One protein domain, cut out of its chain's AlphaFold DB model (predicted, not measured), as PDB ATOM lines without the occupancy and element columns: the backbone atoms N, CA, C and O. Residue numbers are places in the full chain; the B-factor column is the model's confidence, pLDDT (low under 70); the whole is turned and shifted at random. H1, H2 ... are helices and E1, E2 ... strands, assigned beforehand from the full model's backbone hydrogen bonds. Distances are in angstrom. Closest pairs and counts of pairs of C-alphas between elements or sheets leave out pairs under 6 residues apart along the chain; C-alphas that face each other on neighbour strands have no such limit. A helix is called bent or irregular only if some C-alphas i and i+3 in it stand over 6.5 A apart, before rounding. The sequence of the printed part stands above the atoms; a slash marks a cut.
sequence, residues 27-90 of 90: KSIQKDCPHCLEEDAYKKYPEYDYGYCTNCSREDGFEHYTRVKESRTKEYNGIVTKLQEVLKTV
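Overview. This is residues 27 to 90 of the 90 residues of an uncharacterized protein of Bacillus cereus (UniProt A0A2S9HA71). A small head of three short strands and their loops sits at one end, and from it one long helix, H1, sticks out as a free arm over residues 70 to 89. The strands E1, E2 and E3 make a little antiparallel sheet in the order E1, E2, E3, and H1 meets that sheet only with its first turns, residues 62 to 66. The printed part has 64 residues with three named strands followed by one named helix, and its class is mixed, helices and strands. The whole is extended, with a radius of gyration of the C-alphas of 17.8 A, and it spans 59 by 19 by 14 A, a rod whose length is made by the arm.

Arrangement. Begin with the sheet, where E1, residues 29 to 31, E2, residues 42 to 45, and E3, residues 50 to 53, form a meander, each strand the antiparallel neighbour of the one before. E2 is the inner strand, and E1 and E3 are the edge strands. In the hairpin of E1 and E2, at 154 degrees between directions, look at N 29 and O 44, 2.8 A apart, and N 42 and O 31, 2.9 A apart, both within hydrogen-bond range. In the hairpin of E2 and E3, at 164 degrees, N 45 and O 50 are 2.7 A apart and N 43 and O 52 are 2.8 A apart, again within that range. Residues 51 to 52 of E3 also pair, antiparallel, with residues 59 to 60, a stretch too short to be named as a strand. H1, residues 62 to 89, is on the sheet but only grazes it, with its residues 62 to 66. The closest C-alphas of E3 and H1 are those of Tyr 50 and Tyr 65, 5.9 A apart. In H1, 23 of 24 O i to N i+4 pairs are within hydrogen-bond range.

Along the chain. Find C-alpha 29 at (-49.503, -54.618, 76.224), where E1 begins; it is 6.5 A long. E2 measures 9.9 A and E3 10.6 A from first to last C-alpha. Then find C-alpha 62 at (-35.917, -46.066, 79.155); from there H1 runs 41.3 A to C-alpha 89 at (-23.164, -45.991, 39.855), and it is not bent.

Size, cuts and confidence. The two C-alphas farthest apart are those of Leu 37 and Val 90, at 59.1 A. Residues 70 to 90 stand free, and the body without them spans 28 by 18 by 12 A. The printed part has no cut, and it ends at the chain's last residue, Val 90. The link from E2 to E3 is tight, and those from E1 to E2 and from E3 to H1 are short. The mean pLDDT of the printed part is 89.6, and residue 90 is the one printed residue under 70.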
ATOM      1  N   LYS A  27     -45.843 -53.522  69.031       89.56
ATOM      2  CA  LYS A  27     -46.892 -54.084  69.884       89.56
ATOM      3  C   LYS A  27     -46.703 -53.607  71.321       89.56
ATOM      4  O   LYS A  27     -45.615 -53.726  71.886       89.56
ATOM      5  N   SER A  28     -47.775 -53.094  71.913       92.06
ATOM      6  CA  SER A  28     -47.831 -52.753  73.332       92.06
ATOM      7  C   SER A  28     -48.867 -53.599  74.056       92.06
ATOM      8  O   SER A  28     -49.905 -53.917  73.480       92.06
ATOM      9  N   ILE A  29     -48.600 -53.909  75.319       93.75
ATOM     10  CA  ILE A  29     -49.503 -54.618  76.224       93.75
ATOM     11  C   ILE A  29     -49.895 -53.644  77.331       93.75
ATOM     12  O   ILE A  29     -49.017 -53.024  77.933       93.75
ATOM     13  N   GLN A  30     -51.193 -53.508  77.577       94.06
ATOM     14  CA  GLN A  30     -51.728 -52.730  78.688       94.06
ATOM     15  C   GLN A  30     -51.931 -53.655  79.890       94.06
ATOM     16  O   GLN A  30     -52.304 -54.815  79.712       94.06
ATOM     17  N   LYS A  31     -51.552 -53.183  81.075       93.50
ATOM     18  CA  LYS A  31     -51.649 -53.921  82.335       93.50
ATOM     19  C   LYS A  31     -51.606 -52.961  83.519       93.50
ATOM     20  O   LYS A  31     -51.260 -51.788  83.360       93.50
ATOM     21  N   ASP A  32     -51.830 -53.503  84.704       94.44
ATOM     22  CA  ASP A  32     -51.706 -52.767  85.956       94.44
ATOM     23  C   ASP A  32     -50.272 -52.278  86.185       94.44
ATOM     24  O   ASP A  32     -49.278 -52.933  85.824       94.44
ATOM     25  N   CYS A  33     -50.150 -51.102  86.797       92.38
ATOM     26  CA  CYS A  33     -48.853 -50.527  87.103       92.38
ATOM     27  C   CYS A  33     -48.174 -51.262  88.266       92.38
ATOM     28  O   CYS A  33     -48.704 -51.266  89.371       92.38
ATOM     29  N   PRO A  34     -46.946 -51.786  88.099       89.50
ATOM     30  CA  PRO A  34     -46.237 -52.456  89.191       89.50
ATOM     31  C   PRO A  34     -45.798 -51.507  90.321       89.50
ATOM     32  O   PRO A  34     -45.358 -51.982  91.362       89.50
ATOM     33  N   HIS A  35     -45.892 -50.186  90.120       91.69
ATOM     34  CA  HIS A  35     -45.410 -49.175  91.070       91.69
ATOM     35  C   HIS A  35     -46.535 -48.469  91.824       91.69
ATOM     36  O   HIS A  35     -46.429 -48.293  93.031       91.69
ATOM     37  N   CYS A  36     -47.605 -48.067  91.130       92.44
ATOM     38  CA  CYS A  36     -48.762 -47.417  91.754       92.44
ATOM     39  C   CYS A  36     -50.013 -48.304  91.825       92.44
ATOM     40  O   CYS A  36     -51.010 -47.858  92.371       92.44
ATOM     41  N   LEU A  37     -49.955 -49.542  91.309       93.12
ATOM     42  CA  LEU A  37     -51.039 -50.543  91.330       93.12
ATOM     43  C   LEU A  37     -52.328 -50.128  90.609       93.12
ATOM     44  O   LEU A  37     -53.354 -50.781  90.741       93.12
ATOM     45  N   GLU A  38     -52.257 -49.063  89.818       92.81
ATOM     46  CA  GLU A  38     -53.375 -48.558  89.030       92.81
ATOM     47  C   GLU A  38     -53.676 -49.493  87.859       92.81
ATOM     48  O   GLU A  38     -52.768 -49.833  87.085       92.81
ATOM     49  N   GLU A  39     -54.945 -49.881  87.742       93.50
ATOM     50  CA  GLU A  39     -55.441 -50.806  86.725       93.50
ATOM     51  C   GLU A  39     -55.253 -50.234  85.320       93.50
ATOM     52  O   GLU A  39     -55.496 -49.050  85.078       93.50
ATOM     53  N   ASP A  40     -54.768 -51.066  84.396       91.12
ATOM     54  CA  ASP A  40     -54.541 -50.708  82.987       91.12
ATOM     55  C   ASP A  40     -53.697 -49.434  82.747       91.12
ATOM     56  O   ASP A  40     -53.601 -48.930  81.622       91.12
ATOM     57  N   ALA A  41     -53.027 -48.902  83.768       92.81
ATOM     58  CA  ALA A  41     -52.301 -47.640  83.677       92.81
ATOM     59  C   ALA A  41     -50.886 -47.797  83.104       92.81
ATOM     60  O   ALA A  41     -50.213 -46.794  82.852       92.81
ATOM     61  N   TYR A  42     -50.393 -49.028  82.923       95.44
ATOM     62  CA  TYR A  42     -49.037 -49.312  82.461       95.44
ATOM     63  C   TYR A  42     -49.018 -49.920  81.065       95.44
ATOM     64  O   TYR A  42     -49.522 -51.015  80.807       95.44
ATOM     65  N   LYS A  43     -48.335 -49.227  80.159       95.19
ATOM     66  CA  LYS A  43     -48.116 -49.657  78.785       95.19
ATOM     67  C   LYS A  43     -46.726 -50.266  78.658       95.19
ATOM     68  O   LYS A  43     -45.725 -49.556  78.722       95.19
ATOM     69  N   LYS A  44     -46.658 -51.583  78.461       94.06
ATOM     70  CA  LYS A  44     -45.413 -52.327  78.227       94.06
ATOM     71  C   LYS A  44     -45.161 -52.495  76.733       94.06
ATOM     72  O   LYS A  44     -46.061 -52.883  75.994       94.06
ATOM     73  N   TYR A  45     -43.924 -52.297  76.306       92.25
ATOM     74  CA  TYR A  45     -43.419 -52.524  74.956       92.25
ATOM     75  C   TYR A  45     -42.332 -53.617  75.003       92.25
ATOM     76  O   TYR A  45     -41.148 -53.304  75.141       92.25
ATOM     77  N   PRO A  46     -42.709 -54.911  74.914       89.31
ATOM     78  CA  PRO A  46     -41.792 -56.031  75.162       89.31
ATOM     79  C   PRO A  46     -40.581 -56.074  74.227       89.31
ATOM     80  O   PRO A  46     -39.497 -56.448  74.654       89.31
ATOM     81  N   GLU A  47     -40.747 -55.656  72.968       86.38
ATOM     82  CA  GLU A  47     -39.664 -55.621  71.969       86.38
ATOM     83  C   GLU A  47     -38.491 -54.708  72.343       86.38
ATOM     84  O   GLU A  47     -37.424 -54.812  71.737       86.38
ATOM     85  N   TYR A  48     -38.705 -53.791  73.285       87.62
ATOM     86  CA  TYR A  48     -37.700 -52.839  73.740       87.62
ATOM     87  C   TYR A  48     -37.452 -52.909  75.240       87.62
ATOM     88  O   TYR A  48     -36.877 -51.971  75.780       87.62
ATOM     89  N   ASP A  49     -37.963 -53.949  75.905       89.88
ATOM     90  CA  ASP A  49     -37.960 -54.070  77.364       89.88
ATOM     91  C   ASP A  49     -38.316 -52.749  78.078       89.88
ATOM     92  O   ASP A  49     -37.686 -52.334  79.045       89.88
ATOM     93  N   TYR A  50     -39.306 -52.048  77.524       93.75
ATOM     94  CA  TYR A  50     -39.695 -50.709  77.943       93.75
ATOM     95  C   TYR A  50     -41.098 -50.733  78.522       93.75
ATOM     96  O   TYR A  50     -41.966 -51.466  78.036       93.75
ATOM     97  N   GLY A  51     -41.365 -49.891  79.507       94.06
ATOM     98  CA  GLY A  51     -42.726 -49.642  79.938       94.06
ATOM     99  C   GLY A  51     -42.903 -48.277  80.569       94.06
ATOM    100  O   GLY A  51     -41.967 -47.697  81.108       94.06
ATOM    101  N   TYR A  52     -44.122 -47.769  80.470       94.81
ATOM    102  CA  TYR A  52     -44.488 -46.440  80.935       94.81
ATOM    103  C   TYR A  52     -45.852 -46.475  81.609       94.81
ATOM    104  O   TYR A  52     -46.797 -47.050  81.063       94.81
ATOM    105  N   CYS A  53     -45.963 -45.833  82.769       94.50
ATOM    106  CA  CYS A  53     -47.241 -45.593  83.422       94.50
ATOM    107  C   CYS A  53     -47.730 -44.165  83.187       94.50
ATOM    108  O   CYS A  53     -47.045 -43.217  83.558       94.50
ATOM    109  N   THR A  54     -48.947 -44.004  82.669       89.50
ATOM    110  CA  THR A  54     -49.561 -42.680  82.470       89.50
ATOM    111  C   THR A  54     -49.964 -41.999  83.775       89.50
ATOM    112  O   THR A  54     -50.048 -40.777  83.797       89.50
ATOM    113  N   ASN A  55     -50.211 -42.764  84.845       92.81
ATOM    114  CA  ASN A  55     -50.682 -42.211  86.115       92.81
ATOM    115  C   ASN A  55     -49.513 -41.730  86.996       92.81
ATOM    116  O   ASN A  55     -49.399 -40.547  87.300       92.81
ATOM    117  N   CYS A  56     -48.563 -42.613  87.332       93.00
ATOM    118  CA  CYS A  56     -47.396 -42.232  88.143       93.00
ATOM    119  C   CYS A  56     -46.206 -41.679  87.337       93.00
ATOM    120  O   CYS A  56     -45.163 -41.395  87.921       93.00
ATOM    121  N   SER A  57     -46.339 -41.536  86.011       91.12
ATOM    122  CA  SER A  57     -45.292 -41.041  85.094       91.12
ATOM    123  C   SER A  57     -43.966 -41.811  85.164       91.12
ATOM    124  O   SER A  57     -42.915 -41.292  84.796       91.12
ATOM    125  N   ARG A  58     -43.991 -43.052  85.661       91.69
ATOM    126  CA  ARG A  58     -42.788 -43.866  85.822       91.69
ATOM    127  C   ARG A  58     -42.467 -44.616  84.538       91.69
ATOM    128  O   ARG A  58     -43.347 -45.249  83.950       91.69
ATOM    129  N   GLU A  59     -41.197 -44.577  84.162       93.00
ATOM    130  CA  GLU A  59     -40.635 -45.280  83.012       93.00
ATOM    131  C   GLU A  59     -39.672 -46.371  83.494       93.00
ATOM    132  O   GLU A  59     -38.761 -46.104  84.278       93.00
ATOM    133  N   ASP A  60     -39.853 -47.597  83.011       92.19
ATOM    134  CA  ASP A  60     -38.911 -48.699  83.208       92.19
ATOM    135  C   ASP A  60     -38.223 -49.006  81.869       92.19
ATOM    136  O   ASP A  60     -38.868 -49.047  80.820       92.19
ATOM    137  N   GLY A  61     -36.905 -49.224  81.893       90.19
ATOM    138  CA  GLY A  61     -36.146 -49.616  80.698       90.19
ATOM    139  C   GLY A  61     -35.897 -48.496  79.678       90.19
ATOM    140  O   GLY A  61     -35.488 -48.781  78.555       90.19
ATOM    141  N   PHE A  62     -36.100 -47.225  80.046       90.25
ATOM    142  CA  PHE A  62     -35.917 -46.066  79.155       90.25
ATOM    143  C   PHE A  62     -34.525 -46.004  78.499       90.25
ATOM    144  O   PHE A  62     -34.403 -45.757  77.296       90.25
ATOM    145  N   GLU A  63     -33.461 -46.282  79.257       88.56
ATOM    146  CA  GLU A  63     -32.095 -46.294  78.718       88.56
ATOM    147  C   GLU A  63     -31.900 -47.389  77.661       88.56
ATOM    148  O   GLU A  63     -31.280 -47.158  76.619       88.56
ATOM    149  N   HIS A  64     -32.448 -48.583  77.909       88.25
ATOM    150  CA  HIS A  64     -32.382 -49.689  76.958       88.25
ATOM    151  C   HIS A  64     -33.204 -49.376  75.702       88.25
ATOM    152  O   HIS A  64     -32.694 -49.512  74.590       88.25
ATOM    153  N   TYR A  65     -34.429 -48.870  75.875       87.38
ATOM    154  CA  TYR A  65     -35.293 -48.405  74.790       87.38
ATOM    155  C   TYR A  65     -34.580 -47.412  73.872       87.38
ATOM    156  O   TYR A  65     -34.537 -47.606  72.654       87.38
ATOM    157  N   THR A  66     -33.985 -46.377  74.467       88.19
ATOM    158  CA  THR A  66     -33.273 -45.319  73.747       88.19
ATOM    159  C   THR A  66     -32.110 -45.903  72.954       88.19
ATOM    160  O   THR A  66     -32.022 -45.693  71.744       88.19
ATOM    161  N   ARG A  67     -31.292 -46.755  73.582       89.44
ATOM    162  CA  ARG A  67     -30.158 -47.418  72.923       89.44
ATOM    163  C   ARG A  67     -30.582 -48.300  71.747       89.44
ATOM    164  O   ARG A  67     -29.955 -48.263  70.690       89.44
ATOM    165  N   VAL A  68     -31.642 -49.096  71.906       87.44
ATOM    166  CA  VAL A  68     -32.148 -49.968  70.830       87.44
ATOM    167  C   VAL A  68     -32.689 -49.137  69.667       87.44
ATOM    168  O   VAL A  68     -32.425 -49.462  68.508       87.44
ATOM    169  N   LYS A  69     -33.420 -48.054  69.953       86.44
ATOM    170  CA  LYS A  69     -33.921 -47.118  68.935       86.44
ATOM    171  C   LYS A  69     -32.775 -46.470  68.162       86.44
ATOM    172  O   LYS A  69     -32.782 -46.524  66.934       86.44
ATOM    173  N   GLU A  70     -31.782 -45.931  68.861       90.38
ATOM    174  CA  GLU A  70     -30.607 -45.303  68.251       90.38
ATOM    175  C   GLU A  70     -29.821 -46.279  67.370       90.38
ATOM    176  O   GLU A  70     -29.496 -45.939  66.230       90.38
ATOM    177  N   SER A  71     -29.569 -47.506  67.846       90.25
ATOM    178  CA  SER A  71     -28.872 -48.535  67.059       90.25
ATOM    179  C   SER A  71     -29.622 -48.852  65.769       90.25
ATOM    180  O   SER A  71     -29.039 -48.789  64.688       90.25
ATOM    181  N   ARG A  72     -30.936 -49.104  65.854       88.69
ATOM    182  CA  ARG A  72     -31.768 -49.414  64.679       88.69
ATOM    183  C   ARG A  72     -31.806 -48.261  63.680       88.69
ATOM    184  O   ARG A  72     -31.711 -48.492  62.478       88.69
ATOM    185  N   THR A  73     -31.922 -47.020  64.152       90.12
ATOM    186  CA  THR A  73     -31.871 -45.839  63.278       90.12
ATOM    187  C   THR A  73     -30.506 -45.701  62.606       90.12
ATOM    188  O   THR A  73     -30.442 -45.423  61.409       90.12
ATOM    189  N   LYS A  74     -29.411 -45.936  63.336       92.75
ATOM    190  CA  LYS A  74     -28.052 -45.893  62.784       92.75
ATOM    191  C   LYS A  74     -27.830 -46.975  61.725       92.75
ATOM    192  O   LYS A  74     -27.277 -46.678  60.669       92.75
ATOM    193  N   GLU A  75     -28.277 -48.200  61.985       91.06
ATOM    194  CA  GLU A  75     -28.217 -49.318  61.036       91.06
ATOM    195  C   GLU A  75     -29.013 -49.021  59.762       91.06
ATOM    196  O   GLU A  75     -28.469 -49.141  58.663       91.06
ATOM    197  N   TYR A  76     -30.260 -48.556  59.900       92.81
ATOM    198  CA  TYR A  76     -31.101 -48.161  58.768       92.81
ATOM    199  C   TYR A  76     -30.443 -47.070  57.917       92.81
ATOM    200  O   TYR A  76     -30.314 -47.230  56.705       92.81
ATOM    201  N   ASN A  77     -29.942 -46.002  58.543       92.75
ATOM    202  CA  ASN A  77     -29.245 -44.932  57.828       92.75
ATOM    203  C   ASN A  77     -28.012 -45.463  57.081       92.75
ATOM    204  O   ASN A  77     -27.774 -45.071  55.943       92.75
ATOM    205  N   GLY A  78     -27.263 -46.397  57.678       92.69
ATOM    206  CA  GLY A  78     -26.132 -47.049  57.016       92.69
ATOM    207  C   GLY A  78     -26.535 -47.863  55.782       92.69
ATOM    208  O   GLY A  78     -25.819 -47.847  54.780       92.69
ATOM    209  N   ILE A  79     -27.681 -48.549  55.823       90.88
ATOM    210  CA  ILE A  79     -28.242 -49.270  54.669       90.88
ATOM    211  C   ILE A  79     -28.658 -48.283  53.573       90.88
ATOM    212  O   ILE A  79     -28.281 -48.466  52.416       90.88
ATOM    213  N   VAL A  80     -29.380 -47.218  53.937       89.56
ATOM    214  CA  VAL A  80     -29.822 -46.169  53.004       89.56
ATOM    215  C   VAL A  80     -28.629 -45.537  52.294       89.56
ATOM    216  O   VAL A  80     -28.635 -45.456  51.067       89.56
ATOM    217  N   THR A  81     -27.581 -45.147  53.026       91.19
ATOM    218  CA  THR A  81     -26.369 -44.561  52.434       91.19
ATOM    219  C   THR A  81     -25.716 -45.512  51.433       91.19
ATOM    220  O   THR A  81     -25.480 -45.118  50.293       91.19
ATOM    221  N   LYS A  82     -25.502 -46.782  51.809       88.94
ATOM    222  CA  LYS A  82     -24.909 -47.787  50.911       88.94
ATOM    223  C   LYS A  82     -25.740 -47.998  49.644       88.94
ATOM    224  O   LYS A  82     -25.187 -48.084  48.553       88.94
ATOM    225  N   LEU A  83     -27.065 -48.069  49.765       86.44
ATOM    226  CA  LEU A  83     -27.947 -48.252  48.610       86.44
ATOM    227  C   LEU A  83     -27.963 -47.023  47.695       86.44
ATOM    228  O   LEU A  83     -27.919 -47.172  46.476       86.44
ATOM    229  N   GLN A  84     -27.961 -45.816  48.260       82.56
ATOM    230  CA  GLN A  84     -27.864 -44.579  47.484       82.56
ATOM    231  C   GLN A  84     -26.535 -44.461  46.730       82.56
ATOM    232  O   GLN A  84     -26.517 -43.930  45.621       82.56
ATOM    233  N   GLU A  85     -25.429 -44.943  47.299       87.12
ATOM    234  CA  GLU A  85     -24.138 -45.013  46.604       87.12
ATOM    235  C   GLU A  85     -24.207 -45.962  45.406       87.12
ATOM    236  O   GLU A  85     -23.885 -45.551  44.293       87.12
ATOM    237  N   VAL A  86     -24.714 -47.186  45.600       82.75
ATOM    238  CA  VAL A  86     -24.866 -48.168  44.514       82.75
ATOM    239  C   VAL A  86     -25.745 -47.614  43.390       82.75
ATOM    240  O   VAL A  86     -25.362 -47.696  42.224       82.75
ATOM    241  N   LEU A  87     -26.877 -46.989  43.726       77.44
ATOM    242  CA  LEU A  87     -27.823 -46.422  42.758       77.44
ATOM    243  C   LEU A  87     -27.266 -45.254  41.928       77.44
ATOM    244  O   LEU A  87     -27.809 -44.978  40.863       77.44
ATOM    245  N   LYS A  88     -26.211 -44.565  42.385       76.69
ATOM    246  CA  LYS A  88     -25.533 -43.510  41.605       76.69
ATOM    247  C   LYS A  88     -24.583 -44.074  40.548       76.69
ATOM    248  O   LYS A  88     -24.301 -43.400  39.563       76.69
ATOM    249  N   THR A  89     -24.072 -45.281  40.771       70.06
ATOM    250  CA  THR A  89     -23.164 -45.991  39.855       70.06
ATOM    251  C   THR A  89     -23.879 -46.745  38.732       70.06
ATOM    252  O   THR A  89     -23.221 -47.164  37.780       70.06
ATOM    253  N   VAL A  90     -25.199 -46.942  38.844       58.56
ATOM    254  CA  VAL A  90     -26.049 -47.672  37.881       58.56
ATOM    255  C   VAL A  90     -26.776 -46.708  36.954       58.56
ATOM    256  O   VAL A  90     -26.806 -47.000  35.734       58.56
TER     257      VAL A  90